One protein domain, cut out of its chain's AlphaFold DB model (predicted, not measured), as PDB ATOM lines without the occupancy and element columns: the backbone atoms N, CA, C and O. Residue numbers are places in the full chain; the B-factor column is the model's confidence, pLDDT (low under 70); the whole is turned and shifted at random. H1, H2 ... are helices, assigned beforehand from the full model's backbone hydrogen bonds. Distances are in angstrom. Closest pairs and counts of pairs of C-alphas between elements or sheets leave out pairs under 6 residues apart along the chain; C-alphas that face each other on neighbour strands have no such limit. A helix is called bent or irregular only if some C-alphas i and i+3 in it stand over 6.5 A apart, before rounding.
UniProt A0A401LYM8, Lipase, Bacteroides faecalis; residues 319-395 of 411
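This is residues 319 to 395 of the 411 residues of the protein "Lipase" of Bacteroides faecalis (UniProt A0A401LYM8). Helix H1 crosses over a pair of side-by-side helices, H2 and H3, which run opposite ways, and a long last helix, H4, leads away from this body as an arm. The beginning of H4 packs on the beginning of H1, while residues 386 to 395 of H4 stick out free and make much of the length. The printed part has 77 residues with four named helices, H1, H2, H3 and H4 in that order along the chain, and no named strand; its class is all helix. The whole is loose, with a radius of gyration of the C-alphas of 14.3 A, and spans 47 by 22 by 16 A along its three main axes.

H1, residues 319 to 338, is the hub and touches three other helices, each with a part of its length alone. With residues 334 to 335 it touches H2, residues 346 to 355; the closest C-alphas are those of Leu 335 and Ala 348, 6.8 A apart, and the lines are about perpendicular at 86 degrees. With residues 323 to 330 it touches H3, residues 360 to 372; here the closest C-alphas are those of Tyr 327 and Phe 369, 5.0 A apart, and the lines are about perpendicular at 74 degrees. With residues 320 to 324 it touches residues 378 to 385 of H4, which holds residues 375 to 395; the closest C-alphas are those of Val 320 and Trp 381, 6.6 A apart. H1 and H4 run opposite ways at a shallow tilt of 31 degrees. H2 and H3 are close but not clearly touching, with the C-alphas of Tyr 355 and Leu 362 the closest at 7.5 A, and they run opposite ways at a shallow tilt of 12 degrees. H3 and H4 are also close but not clearly touching, with the C-alphas of Ala 372 and Arg 378 the closest at 5.8 A, and their lines are about perpendicular at 87 degrees. H2 and H4 are apart. In H4 every O i to N i+4 pair is within hydrogen-bond range; the count is 11 of 16 in H1, 5 of 6 in H2 and 6 of 9 in H3.

H1 begins at C-alpha 319, at (-11.068, -36.872, 117.965), and measures 28.5 A from first to last C-alpha. It has a kink of 32 degrees near residue 332, and it is irregular, but only just: C-alphas 333 and 336 are 6.8 A apart. H2, from Gln 346 to Tyr 355, measures 14.9 A. H3 begins at C-alpha 360, at (-10.363, -23.097, 102.574), and measures 19.2 A; it is irregular, with C-alphas 364 and 367 7.2 A apart. H4 is the longest helix with 21 residues, and measures 30.2 A from Pro 375 to its end at C-alpha 395, at (-13.141, -51.252, 131.797).

The two C-alphas farthest apart are those of Glu 354 and Ile 395, at 47.2 A. Without residues 386 to 395, which stand free, the body of 67 residues spans 33 by 22 by 16 A, with a radius of gyration of 11.5 A. The printed part has no cut. The link from H1 to H2, with 7 residues, is short, and the links from H2 to H3, with 4 residues, and from H3 to H4, with 2 residues, are tight. The mean pLDDT of the printed part is 96.8, and no printed residue is under 70.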
ATOM      1  N   GLU A 319     -10.631 -38.249 118.233       95.81
ATOM      2  CA  GLU A 319     -11.068 -36.872 117.965       95.81
ATOM      3  C   GLU A 319     -10.197 -35.833 118.677       95.81
ATOM      4  O   GLU A 319      -9.878 -34.782 118.119       95.81
ATOM      5  N   VAL A 320      -9.766 -36.118 119.909       97.31
ATOM      6  CA  VAL A 320      -8.831 -35.247 120.633       97.31
ATOM      7  C   VAL A 320      -7.446 -35.280 119.983       97.31
ATOM      8  O   VAL A 320      -6.857 -34.221 119.767       97.31
ATOM      9  N   GLU A 321      -6.943 -36.458 119.604       97.56
ATOM     10  CA  GLU A 321      -5.654 -36.609 118.916       97.56
ATOM     11  C   GLU A 321      -5.622 -35.852 117.580       97.56
ATOM     12  O   GLU A 321      -4.617 -35.213 117.250       97.56
ATOM     13  N   LYS A 322      -6.737 -35.846 116.839       95.44
ATOM     14  CA  LYS A 322      -6.878 -35.094 115.588       95.44
ATOM     15  C   LYS A 322      -6.616 -33.600 115.783       95.44
ATOM     16  O   LYS A 322      -5.943 -33.006 114.952       95.44
ATOM     17  N   ARG A 323      -7.028 -33.000 116.905       95.69
ATOM     18  CA  ARG A 323      -6.769 -31.572 117.203       95.69
ATOM     19  C   ARG A 323      -5.273 -31.253 117.219       95.69
ATOM     20  O   ARG A 323      -4.865 -30.199 116.742       95.69
ATOM     21  N   PHE A 324      -4.446 -32.178 117.711       96.56
ATOM     22  CA  PHE A 324      -2.988 -32.042 117.646       96.56
ATOM     23  C   PHE A 324      -2.456 -32.181 116.221       96.56
ATOM     24  O   PHE A 324      -1.490 -31.511 115.868       96.56
ATOM     25  N   ARG A 325      -3.066 -33.047 115.401       96.81
ATOM     26  CA  ARG A 325      -2.688 -33.188 113.988       96.81
ATOM     27  C   ARG A 325      -3.031 -31.928 113.192       96.81
ATOM     28  O   ARG A 325      -2.210 -31.502 112.395       96.81
ATOM     29  N   GLU A 326      -4.169 -31.294 113.466       95.62
ATOM     30  CA  GLU A 326      -4.579 -30.008 112.872       95.62
ATOM     31  C   GLU A 326      -3.643 -28.852 113.274       95.62
ATOM     32  O   GLU A 326      -3.238 -28.040 112.438       95.62
ATOM     33  N   TYR A 327      -3.234 -28.809 114.548       97.00
ATOM     34  CA  TYR A 327      -2.207 -27.872 115.016       97.00
ATOM     35  C   TYR A 327      -0.893 -28.063 114.252       97.00
ATOM     36  O   TYR A 327      -0.387 -27.117 113.654       97.00
ATOM     37  N   LEU A 328      -0.380 -29.295 114.192       97.00
ATOM     38  CA  LEU A 328       0.880 -29.577 113.502       97.00
ATOM     39  C   LEU A 328       0.791 -29.380 111.990       97.00
ATOM     40  O   LEU A 328       1.764 -28.949 111.383       97.00
ATOM     41  N   TRP A 329      -0.360 -29.644 111.377       97.44
ATOM     42  CA  TRP A 329      -0.591 -29.302 109.978       97.44
ATOM     43  C   TRP A 329      -0.422 -27.797 109.753       97.44
ATOM     44  O   TRP A 329       0.307 -27.388 108.856       97.44
ATOM     45  N   THR A 330      -1.000 -26.962 110.620       97.19
ATOM     46  CA  THR A 330      -0.845 -25.503 110.521       97.19
ATOM     47  C   THR A 330       0.623 -25.082 110.681       97.19
ATOM     48  O   THR A 330       1.144 -24.301 109.879       97.19
ATOM     49  N   GLU A 331       1.311 -25.651 111.673       97.19
ATOM     50  CA  GLU A 331       2.732 -25.410 111.947       97.19
ATOM     51  C   GLU A 331       3.628 -25.745 110.746       97.19
ATOM     52  O   GLU A 331       4.403 -24.908 110.272       97.19
ATOM     53  N   TYR A 332       3.497 -26.954 110.201       96.56
ATOM     54  CA  TYR A 332       4.380 -27.443 109.144       96.56
ATOM     55  C   TYR A 332       3.992 -26.956 107.742       96.56
ATOM     56  O   TYR A 332       4.885 -26.689 106.936       96.56
ATOM     57  N   SER A 333       2.701 -26.790 107.435       94.94
ATOM     58  CA  SER A 333       2.238 -26.378 106.100       94.94
ATOM     59  C   SER A 333       2.265 -24.857 105.877       94.94
ATOM     60  O   SER A 333       2.370 -24.398 104.730       94.94
ATOM     61  N   PHE A 334       2.204 -24.058 106.949       95.94
ATOM     62  CA  PHE A 334       2.173 -22.593 106.854       95.94
ATOM     63  C   PHE A 334       3.326 -21.923 107.584       95.94
ATOM     64  O   PHE A 334       4.068 -21.184 106.950       95.94
ATOM     65  N   LEU A 335       3.495 -22.160 108.883       97.62
ATOM     66  CA  LEU A 335       4.389 -21.334 109.703       97.62
ATOM     67  C   LEU A 335       5.870 -21.648 109.490       97.62
ATOM     68  O   LEU A 335       6.701 -20.741 109.500       97.62
ATOM     69  N   LYS A 336       6.212 -22.908 109.210       96.31
ATOM     70  CA  LYS A 336       7.594 -23.327 108.951       96.31
ATOM     71  C   LYS A 336       8.283 -22.523 107.849       96.31
ATOM     72  O   LYS A 336       9.405 -22.067 108.045       96.31
ATOM     73  N   LYS A 337       7.625 -22.342 106.699       95.12
ATOM     74  CA  LYS A 337       8.190 -21.597 105.554       95.12
ATOM     75  C   LYS A 337       8.319 -20.094 105.821       95.12
ATOM     76  O   LYS A 337       9.114 -19.438 105.162       95.12
ATOM     77  N   GLU A 338       7.581 -19.581 106.800       97.25
ATOM     78  CA  GLU A 338       7.642 -18.184 107.237       97.25
ATOM     79  C   GLU A 338       8.637 -17.981 108.394       97.25
ATOM     80  O   GLU A 338       8.769 -16.873 108.899       97.25
ATOM     81  N   GLY A 339       9.342 -19.034 108.833       97.56
ATOM     82  CA  GLY A 339      10.280 -18.964 109.957       97.56
ATOM     83  C   GLY A 339       9.612 -18.895 111.334       97.56
ATOM     84  O   GLY A 339      10.280 -18.577 112.310       97.56
ATOM     85  N   LEU A 340       8.317 -19.217 111.419       98.06
ATOM     86  CA  LEU A 340       7.485 -19.072 112.621       98.06
ATOM     87  C   LEU A 340       7.091 -20.414 113.256       98.06
ATOM     88  O   LEU A 340       6.140 -20.479 114.035       98.06
ATOM     89  N   LEU A 341       7.808 -21.493 112.929       97.44
ATOM     90  CA  LEU A 341       7.530 -22.832 113.455       97.44
ATOM     91  C   LEU A 341       7.553 -22.833 114.993       97.44
ATOM     92  O   LEU A 341       8.564 -22.471 115.594       97.44
ATOM     93  N   PHE A 342       6.447 -23.248 115.612       97.00
ATOM     94  CA  PHE A 342       6.224 -23.287 117.062       97.00
ATOM     95  C   PHE A 342       6.407 -21.941 117.771       97.00
ATOM     96  O   PHE A 342       6.694 -21.898 118.966       97.00
ATOM     97  N   SER A 343       6.254 -20.829 117.045       97.69
ATOM     98  CA  SER A 343       6.349 -19.496 117.650       97.69
ATOM     99  C   SER A 343       5.181 -19.201 118.589       97.69
ATOM    100  O   SER A 343       5.354 -18.412 119.513       97.69
ATOM    101  N   ASP A 344       4.015 -19.828 118.362       97.06
ATOM    102  CA  ASP A 344       2.850 -19.797 119.260       97.06
ATOM    103  C   ASP A 344       2.502 -18.372 119.770       97.06
ATOM    104  O   ASP A 344       2.157 -18.159 120.932       97.06
ATOM    105  N   ASN A 345       2.597 -17.362 118.896       97.38
ATOM    106  CA  ASN A 345       2.491 -15.946 119.263       97.38
ATOM    107  C   ASN A 345       1.591 -15.136 118.304       97.38
ATOM    108  O   ASN A 345       1.014 -15.661 117.349       97.38
ATOM    109  N   GLN A 346       1.452 -13.833 118.571       97.69
ATOM    110  CA  GLN A 346       0.618 -12.933 117.763       97.69
ATOM    111  C   GLN A 346       1.124 -12.797 116.317       97.69
ATOM    112  O   GLN A 346       0.314 -12.697 115.401       97.69
ATOM    113  N   GLU A 347       2.438 -12.862 116.098       98.00
ATOM    114  CA  GLU A 347       3.034 -12.818 114.759       98.00
ATOM    115  C   GLU A 347       2.601 -14.024 113.912       98.00
ATOM    116  O   GLU A 347       2.174 -13.856 112.770       98.00
ATOM    117  N   ALA A 348       2.590 -15.229 114.493       98.00
ATOM    118  CA  ALA A 348       2.057 -16.423 113.839       98.00
ATOM    119  C   ALA A 348       0.562 -16.276 113.494       98.00
ATOM    120  O   ALA A 348       0.145 -16.631 112.390       98.00
ATOM    121  N   ILE A 349      -0.246 -15.706 114.397       97.94
ATOM    122  CA  ILE A 349      -1.667 -15.420 114.131       97.94
ATOM    123  C   ILE A 349      -1.822 -14.476 112.938       97.94
ATOM    124  O   ILE A 349      -2.600 -14.756 112.022       97.94
ATOM    125  N   ASP A 350      -1.117 -13.347 112.963       97.81
ATOM    126  CA  ASP A 350      -1.236 -12.327 111.925       97.81
ATOM    127  C   ASP A 350      -0.774 -12.874 110.580       97.81
ATOM    128  O   ASP A 350      -1.445 -12.660 109.567       97.81
ATOM    129  N   LYS A 351       0.264 -13.713 110.588       97.56
ATOM    130  CA  LYS A 351       0.716 -14.389 109.384       97.56
ATOM    131  C   LYS A 351      -0.318 -15.367 108.831       97.56
ATOM    132  O   LYS A 351      -0.616 -15.333 107.639       97.56
ATOM    133  N   LEU A 352      -0.930 -16.206 109.670       97.50
ATOM    134  CA  LEU A 352      -1.987 -17.128 109.231       97.50
ATOM    135  C   LEU A 352      -3.201 -16.389 108.655       97.50
ATOM    136  O   LEU A 352      -3.791 -16.853 107.675       97.50
ATOM    137  N   ARG A 353      -3.552 -15.220 109.207       97.06
ATOM    138  CA  ARG A 353      -4.659 -14.389 108.705       97.06
ATOM    139  C   ARG A 353      -4.468 -13.940 107.258       97.06
ATOM    140  O   ARG A 353      -5.465 -13.813 106.552       97.06
ATOM    141  N   GLU A 354      -3.232 -13.773 106.789       97.06
ATOM    142  CA  GLU A 354      -2.946 -13.465 105.380       97.06
ATOM    143  C   GLU A 354      -3.345 -14.612 104.429       97.06
ATOM    144  O   GLU A 354      -3.723 -14.364 103.277       97.06
ATOM    145  N   TYR A 355      -3.296 -15.866 104.897       96.12
ATOM    146  CA  TYR A 355      -3.654 -17.053 104.107       96.12
ATOM    147  C   TYR A 355      -5.147 -17.392 104.171       96.12
ATOM    148  O   TYR A 355      -5.676 -17.944 103.205       96.12
ATOM    149  N   LEU A 356      -5.858 -17.032 105.251       95.75
ATOM    150  CA  LEU A 356      -7.280 -17.376 105.444       95.75
ATOM    151  C   LEU A 356      -8.197 -17.018 104.254       95.75
ATOM    152  O   LEU A 356      -9.064 -17.825 103.907       95.75
ATOM    153  N   PRO A 357      -8.064 -15.865 103.569       96.38
ATOM    154  CA  PRO A 357      -8.913 -15.569 102.415       96.38
ATOM    155  C   PRO A 357      -8.698 -16.530 101.237       96.38
ATOM    156  O   PRO A 357      -9.626 -16.764 100.461       96.38
ATOM    157  N   LYS A 358      -7.497 -17.108 101.118       95.00
ATOM    158  CA  LYS A 358      -7.044 -17.891  99.960       95.00
ATOM    159  C   LYS A 358      -7.117 -19.402 100.182       95.00
ATOM    160  O   LYS A 358      -7.166 -20.138  99.204       95.00
ATOM    161  N   ASP A 359      -7.153 -19.856 101.434       95.00
ATOM    162  CA  ASP A 359      -7.085 -21.276 101.774       95.00
ATOM    163  C   ASP A 359      -8.308 -21.739 102.584       95.00
ATOM    164  O   ASP A 359      -8.515 -21.363 103.741       95.00
ATOM    165  N   GLY A 360      -9.154 -22.557 101.952       91.62
ATOM    166  CA  GLY A 360     -10.363 -23.097 102.574       91.62
ATOM    167  C   GLY A 360     -10.088 -24.113 103.684       91.62
ATOM    168  O   GLY A 360     -10.835 -24.139 104.663       91.62
ATOM    169  N   PHE A 361      -9.016 -24.903 103.563       90.44
ATOM    170  CA  PHE A 361      -8.626 -25.878 104.581       90.44
ATOM    171  C   PHE A 361      -8.108 -25.168 105.824       90.44
ATOM    172  O   PHE A 361      -8.546 -25.478 106.933       90.44
ATOM    173  N   LEU A 362      -7.276 -24.138 105.646       94.88
ATOM    174  CA  LEU A 362      -6.806 -23.332 106.763       94.88
ATOM    175  C   LEU A 362      -7.975 -22.655 107.466       94.88
ATOM    176  O   LEU A 362      -8.030 -22.699 108.686       94.88
ATOM    177  N   ARG A 363      -8.961 -22.105 106.744       95.12
ATOM    178  CA  ARG A 363     -10.167 -21.551 107.392       95.12
ATOM    179  C   ARG A 363     -10.905 -22.570 108.254       95.12
ATOM    180  O   ARG A 363     -11.352 -22.215 109.342       95.12
ATOM    181  N   ALA A 364     -11.033 -23.808 107.782       89.69
ATOM    182  CA  ALA A 364     -11.686 -24.876 108.534       89.69
ATOM    183  C   ALA A 364     -10.862 -25.323 109.759       89.69
ATOM    184  O   ALA A 364     -11.440 -25.672 110.788       89.69
ATOM    185  N   SER A 365      -9.529 -25.277 109.667       89.69
ATOM    186  CA  SER A 365      -8.609 -25.737 110.717       89.69
ATOM    187  C   SER A 365      -8.166 -24.637 111.701       89.69
ATOM    188  O   SER A 365      -7.802 -24.917 112.840       89.69
ATOM    189  N   TYR A 366      -8.273 -23.357 111.334       94.94
ATOM    190  CA  TYR A 366      -7.737 -22.209 112.085       94.94
ATOM    191  C   TYR A 366      -8.238 -22.116 113.537       94.94
ATOM    192  O   TYR A 366      -7.502 -21.732 114.451       94.94
ATOM    193  N   GLY A 367      -9.487 -22.521 113.781       94.75
ATOM    194  CA  GLY A 367     -10.050 -22.594 115.130       94.75
ATOM    195  C   GLY A 367      -9.322 -23.587 116.049       94.75
ATOM    196  O   GLY A 367      -9.346 -23.415 117.267       94.75
ATOM    197  N   TRP A 368      -8.663 -24.607 115.494       94.81
ATOM    198  CA  TRP A 368      -7.819 -25.526 116.254       94.81
ATOM    199  C   TRP A 368      -6.480 -24.899 116.596       94.81
ATOM    200  O   TRP A 368      -6.107 -24.945 117.764       94.81
ATOM    201  N   PHE A 369      -5.812 -24.251 115.639       96.81
ATOM    202  CA  PHE A 369      -4.544 -23.562 115.893       96.81
ATOM    203  C   PHE A 369      -4.678 -22.503 116.995       96.81
ATOM    204  O   PHE A 369      -3.938 -22.533 117.971       96.81
ATOM    205  N   THR A 370      -5.684 -21.628 116.907       96.75
ATOM    206  CA  THR A 370      -5.897 -20.545 117.896       96.75
ATOM    207  C   THR A 370      -6.132 -21.036 119.325       96.75
ATOM    208  O   THR A 370      -5.893 -20.297 120.275       96.75
ATOM    209  N   LYS A 371      -6.589 -22.281 119.500       97.00
ATOM    210  CA  LYS A 371      -6.677 -22.935 120.813       97.00
ATOM    211  C   LYS A 371      -5.366 -23.628 121.163       97.00
ATOM    212  O   LYS A 371      -4.873 -23.494 122.275       97.00
ATOM    213  N   ALA A 372      -4.833 -24.389 120.213       97.56
ATOM    214  CA  ALA A 372      -3.694 -25.261 120.410       97.56
ATOM    215  C   ALA A 372      -2.376 -24.507 120.558       97.56
ATOM    216  O   ALA A 372      -1.467 -25.100 121.112       97.56
ATOM    217  N   MET A 373      -2.261 -23.247 120.125       97.06
ATOM    218  CA  MET A 373      -1.057 -22.427 120.320       97.06
ATOM    219  C   MET A 373      -0.725 -22.193 121.802       97.06
ATOM    220  O   MET A 373       0.415 -21.917 122.139       97.06
ATOM    221  N   TYR A 374      -1.702 -22.343 122.703       97.94
ATOM    222  CA  TYR A 374      -1.478 -22.261 124.144       97.94
ATOM    223  C   TYR A 374      -1.044 -23.631 124.695       97.94
ATOM    224  O   TYR A 374      -1.830 -24.588 124.633       97.94
ATOM    225  N   PRO A 375       0.173 -23.764 125.259       97.19
ATOM    226  CA  PRO A 375       0.663 -25.031 125.801       97.19
ATOM    227  C   PRO A 375      -0.253 -25.639 126.871       97.19
ATOM    228  O   PRO A 375      -0.399 -26.859 126.921       97.19
ATOM    229  N   GLU A 376      -0.922 -24.814 127.675       98.31
ATOM    230  CA  GLU A 376      -1.854 -25.238 128.724       98.31
ATOM    231  C   GLU A 376      -3.072 -25.967 128.139       98.31
ATOM    232  O   GLU A 376      -3.560 -26.948 128.703       98.31
ATOM    233  N   VAL A 377      -3.551 -25.531 126.968       98.38
ATOM    234  CA  VAL A 377      -4.645 -26.208 126.255       98.38
ATOM    235  C   VAL A 377      -4.181 -27.576 125.761       98.38
ATOM    236  O   VAL A 377      -4.895 -28.568 125.936       98.38
ATOM    237  N   ARG A 378      -2.971 -27.646 125.192       97.88
ATOM    238  CA  ARG A 378      -2.365 -28.912 124.751       97.88
ATOM    239  C   ARG A 378      -2.171 -29.868 125.929       97.88
ATOM    240  O   ARG A 378      -2.511 -31.040 125.810       97.88
ATOM    241  N   GLU A 379      -1.718 -29.372 127.079       98.31
ATOM    242  CA  GLU A 379      -1.565 -30.163 128.303       98.31
ATOM    243  C   GLU A 379      -2.899 -30.778 128.758       98.31
ATOM    244  O   GLU A 379      -2.964 -31.976 129.048       98.31
ATOM    245  N   VAL A 380      -3.983 -29.992 128.780       98.44
ATOM    246  CA  VAL A 380      -5.322 -30.489 129.144       98.44
ATOM    247  C   VAL A 380      -5.807 -31.553 128.163       98.44
ATOM    248  O   VAL A 380      -6.326 -32.585 128.588       98.44
ATOM    249  N   TRP A 381      -5.627 -31.345 126.857       98.31
ATOM    250  CA  TRP A 381      -6.004 -32.344 125.854       98.31
ATOM    251  C   TRP A 381      -5.198 -33.639 125.992       98.31
ATOM    252  O   TRP A 381      -5.779 -34.718 125.887       98.31
ATOM    253  N   THR A 382      -3.899 -33.554 126.288       97.75
ATOM    254  CA  THR A 382      -3.059 -34.728 126.562       97.75
ATOM    255  C   THR A 382      -3.566 -35.494 127.781       97.75
ATOM    256  O   THR A 382      -3.888 -36.674 127.657       97.75
ATOM    257  N   LYS A 383      -3.766 -34.818 128.921       98.44
ATOM    258  CA  LYS A 383      -4.308 -35.452 130.137       98.44
ATOM    259  C   LYS A 383      -5.683 -36.078 129.907       98.44
ATOM    260  O   LYS A 383      -6.009 -37.103 130.509       98.44
ATOM    261  N   TYR A 384      -6.501 -35.472 129.047       98.56
ATOM    262  CA  TYR A 384      -7.803 -36.024 128.696       98.56
ATOM    263  C   TYR A 384      -7.673 -37.317 127.883       98.56
ATOM    264  O   TYR A 384      -8.320 -38.304 128.231       98.56
ATOM    265  N   MET A 385      -6.794 -37.361 126.874       98.50
ATOM    266  CA  MET A 385      -6.497 -38.603 126.147       98.50
ATOM    267  C   MET A 385      -5.978 -39.698 127.084       98.50
ATOM    268  O   MET A 385      -6.459 -40.829 127.000       98.50
ATOM    269  N   ASP A 386      -5.073 -39.364 128.005       97.94
ATOM    270  CA  ASP A 386      -4.545 -40.313 128.993       97.94
ATOM    271  C   ASP A 386      -5.664 -40.854 129.894       97.94
ATOM    272  O   ASP A 386      -5.820 -42.064 130.045       97.94
ATOM    273  N   THR A 387      -6.538 -39.971 130.393       98.50
ATOM    274  CA  THR A 387      -7.710 -40.355 131.198       98.50
ATOM    275  C   THR A 387      -8.635 -41.309 130.440       98.50
ATOM    276  O   THR A 387      -9.156 -42.272 131.013       98.50
ATOM    277  N   ILE A 388      -8.854 -41.061 129.146       98.56
ATOM    278  CA  ILE A 388      -9.660 -41.935 128.294       98.56
ATOM    279  C   ILE A 388      -8.993 -43.309 128.147       98.56
ATOM    280  O   ILE A 388      -9.660 -44.330 128.322       98.56
ATOM    281  N   VAL A 389      -7.690 -43.354 127.856       98.19
ATOM    282  CA  VAL A 389      -6.932 -44.608 127.703       98.19
ATOM    283  C   VAL A 389      -6.928 -45.410 129.006       98.19
ATOM    284  O   VAL A 389      -7.235 -46.606 128.987       98.19
ATOM    285  N   ASP A 390      -6.693 -44.763 130.146       98.19
ATOM    286  CA  ASP A 390      -6.768 -45.387 131.468       98.19
ATOM    287  C   ASP A 390      -8.160 -45.957 131.736       98.19
ATOM    288  O   ASP A 390      -8.314 -47.092 132.204       98.19
ATOM    289  N   LYS A 391      -9.209 -45.202 131.387       98.56
ATOM    290  CA  LYS A 391     -10.587 -45.671 131.518       98.56
ATOM    291  C   LYS A 391     -10.840 -46.895 130.642       98.56
ATOM    292  O   LYS A 391     -11.435 -47.848 131.145       98.56
ATOM    293  N   ILE A 392     -10.372 -46.902 129.392       98.69
ATOM    294  CA  ILE A 392     -10.462 -48.057 128.488       98.69
ATOM    295  C   ILE A 392      -9.806 -49.282 129.131       98.69
ATOM    296  O   ILE A 392     -10.457 -50.318 129.257       98.69
ATOM    297  N   TYR A 393      -8.554 -49.178 129.587       98.44
ATOM    298  CA  TYR A 393      -7.830 -50.313 130.176       98.44
ATOM    299  C   TYR A 393      -8.353 -50.744 131.550       98.44
ATOM    300  O   TYR A 393      -8.141 -51.887 131.961       98.44
ATOM    301  N   LYS A 394      -9.087 -49.872 132.246       98.12
ATOM    302  CA  LYS A 394      -9.825 -50.223 133.461       98.12
ATOM    303  C   LYS A 394     -11.095 -51.015 133.155       98.12
ATOM    304  O   LYS A 394     -11.401 -51.959 133.878       98.12
ATOM    305  N   ILE A 395     -11.844 -50.636 132.115       98.44
ATOM    306  CA  ILE A 395     -13.141 -51.252 131.797       98.44
ATOM    307  C   ILE A 395     -13.066 -52.352 130.738       98.44
ATOM    308  O   ILE A 395     -14.101 -52.918 130.421       98.44
TER     309      ILE A 395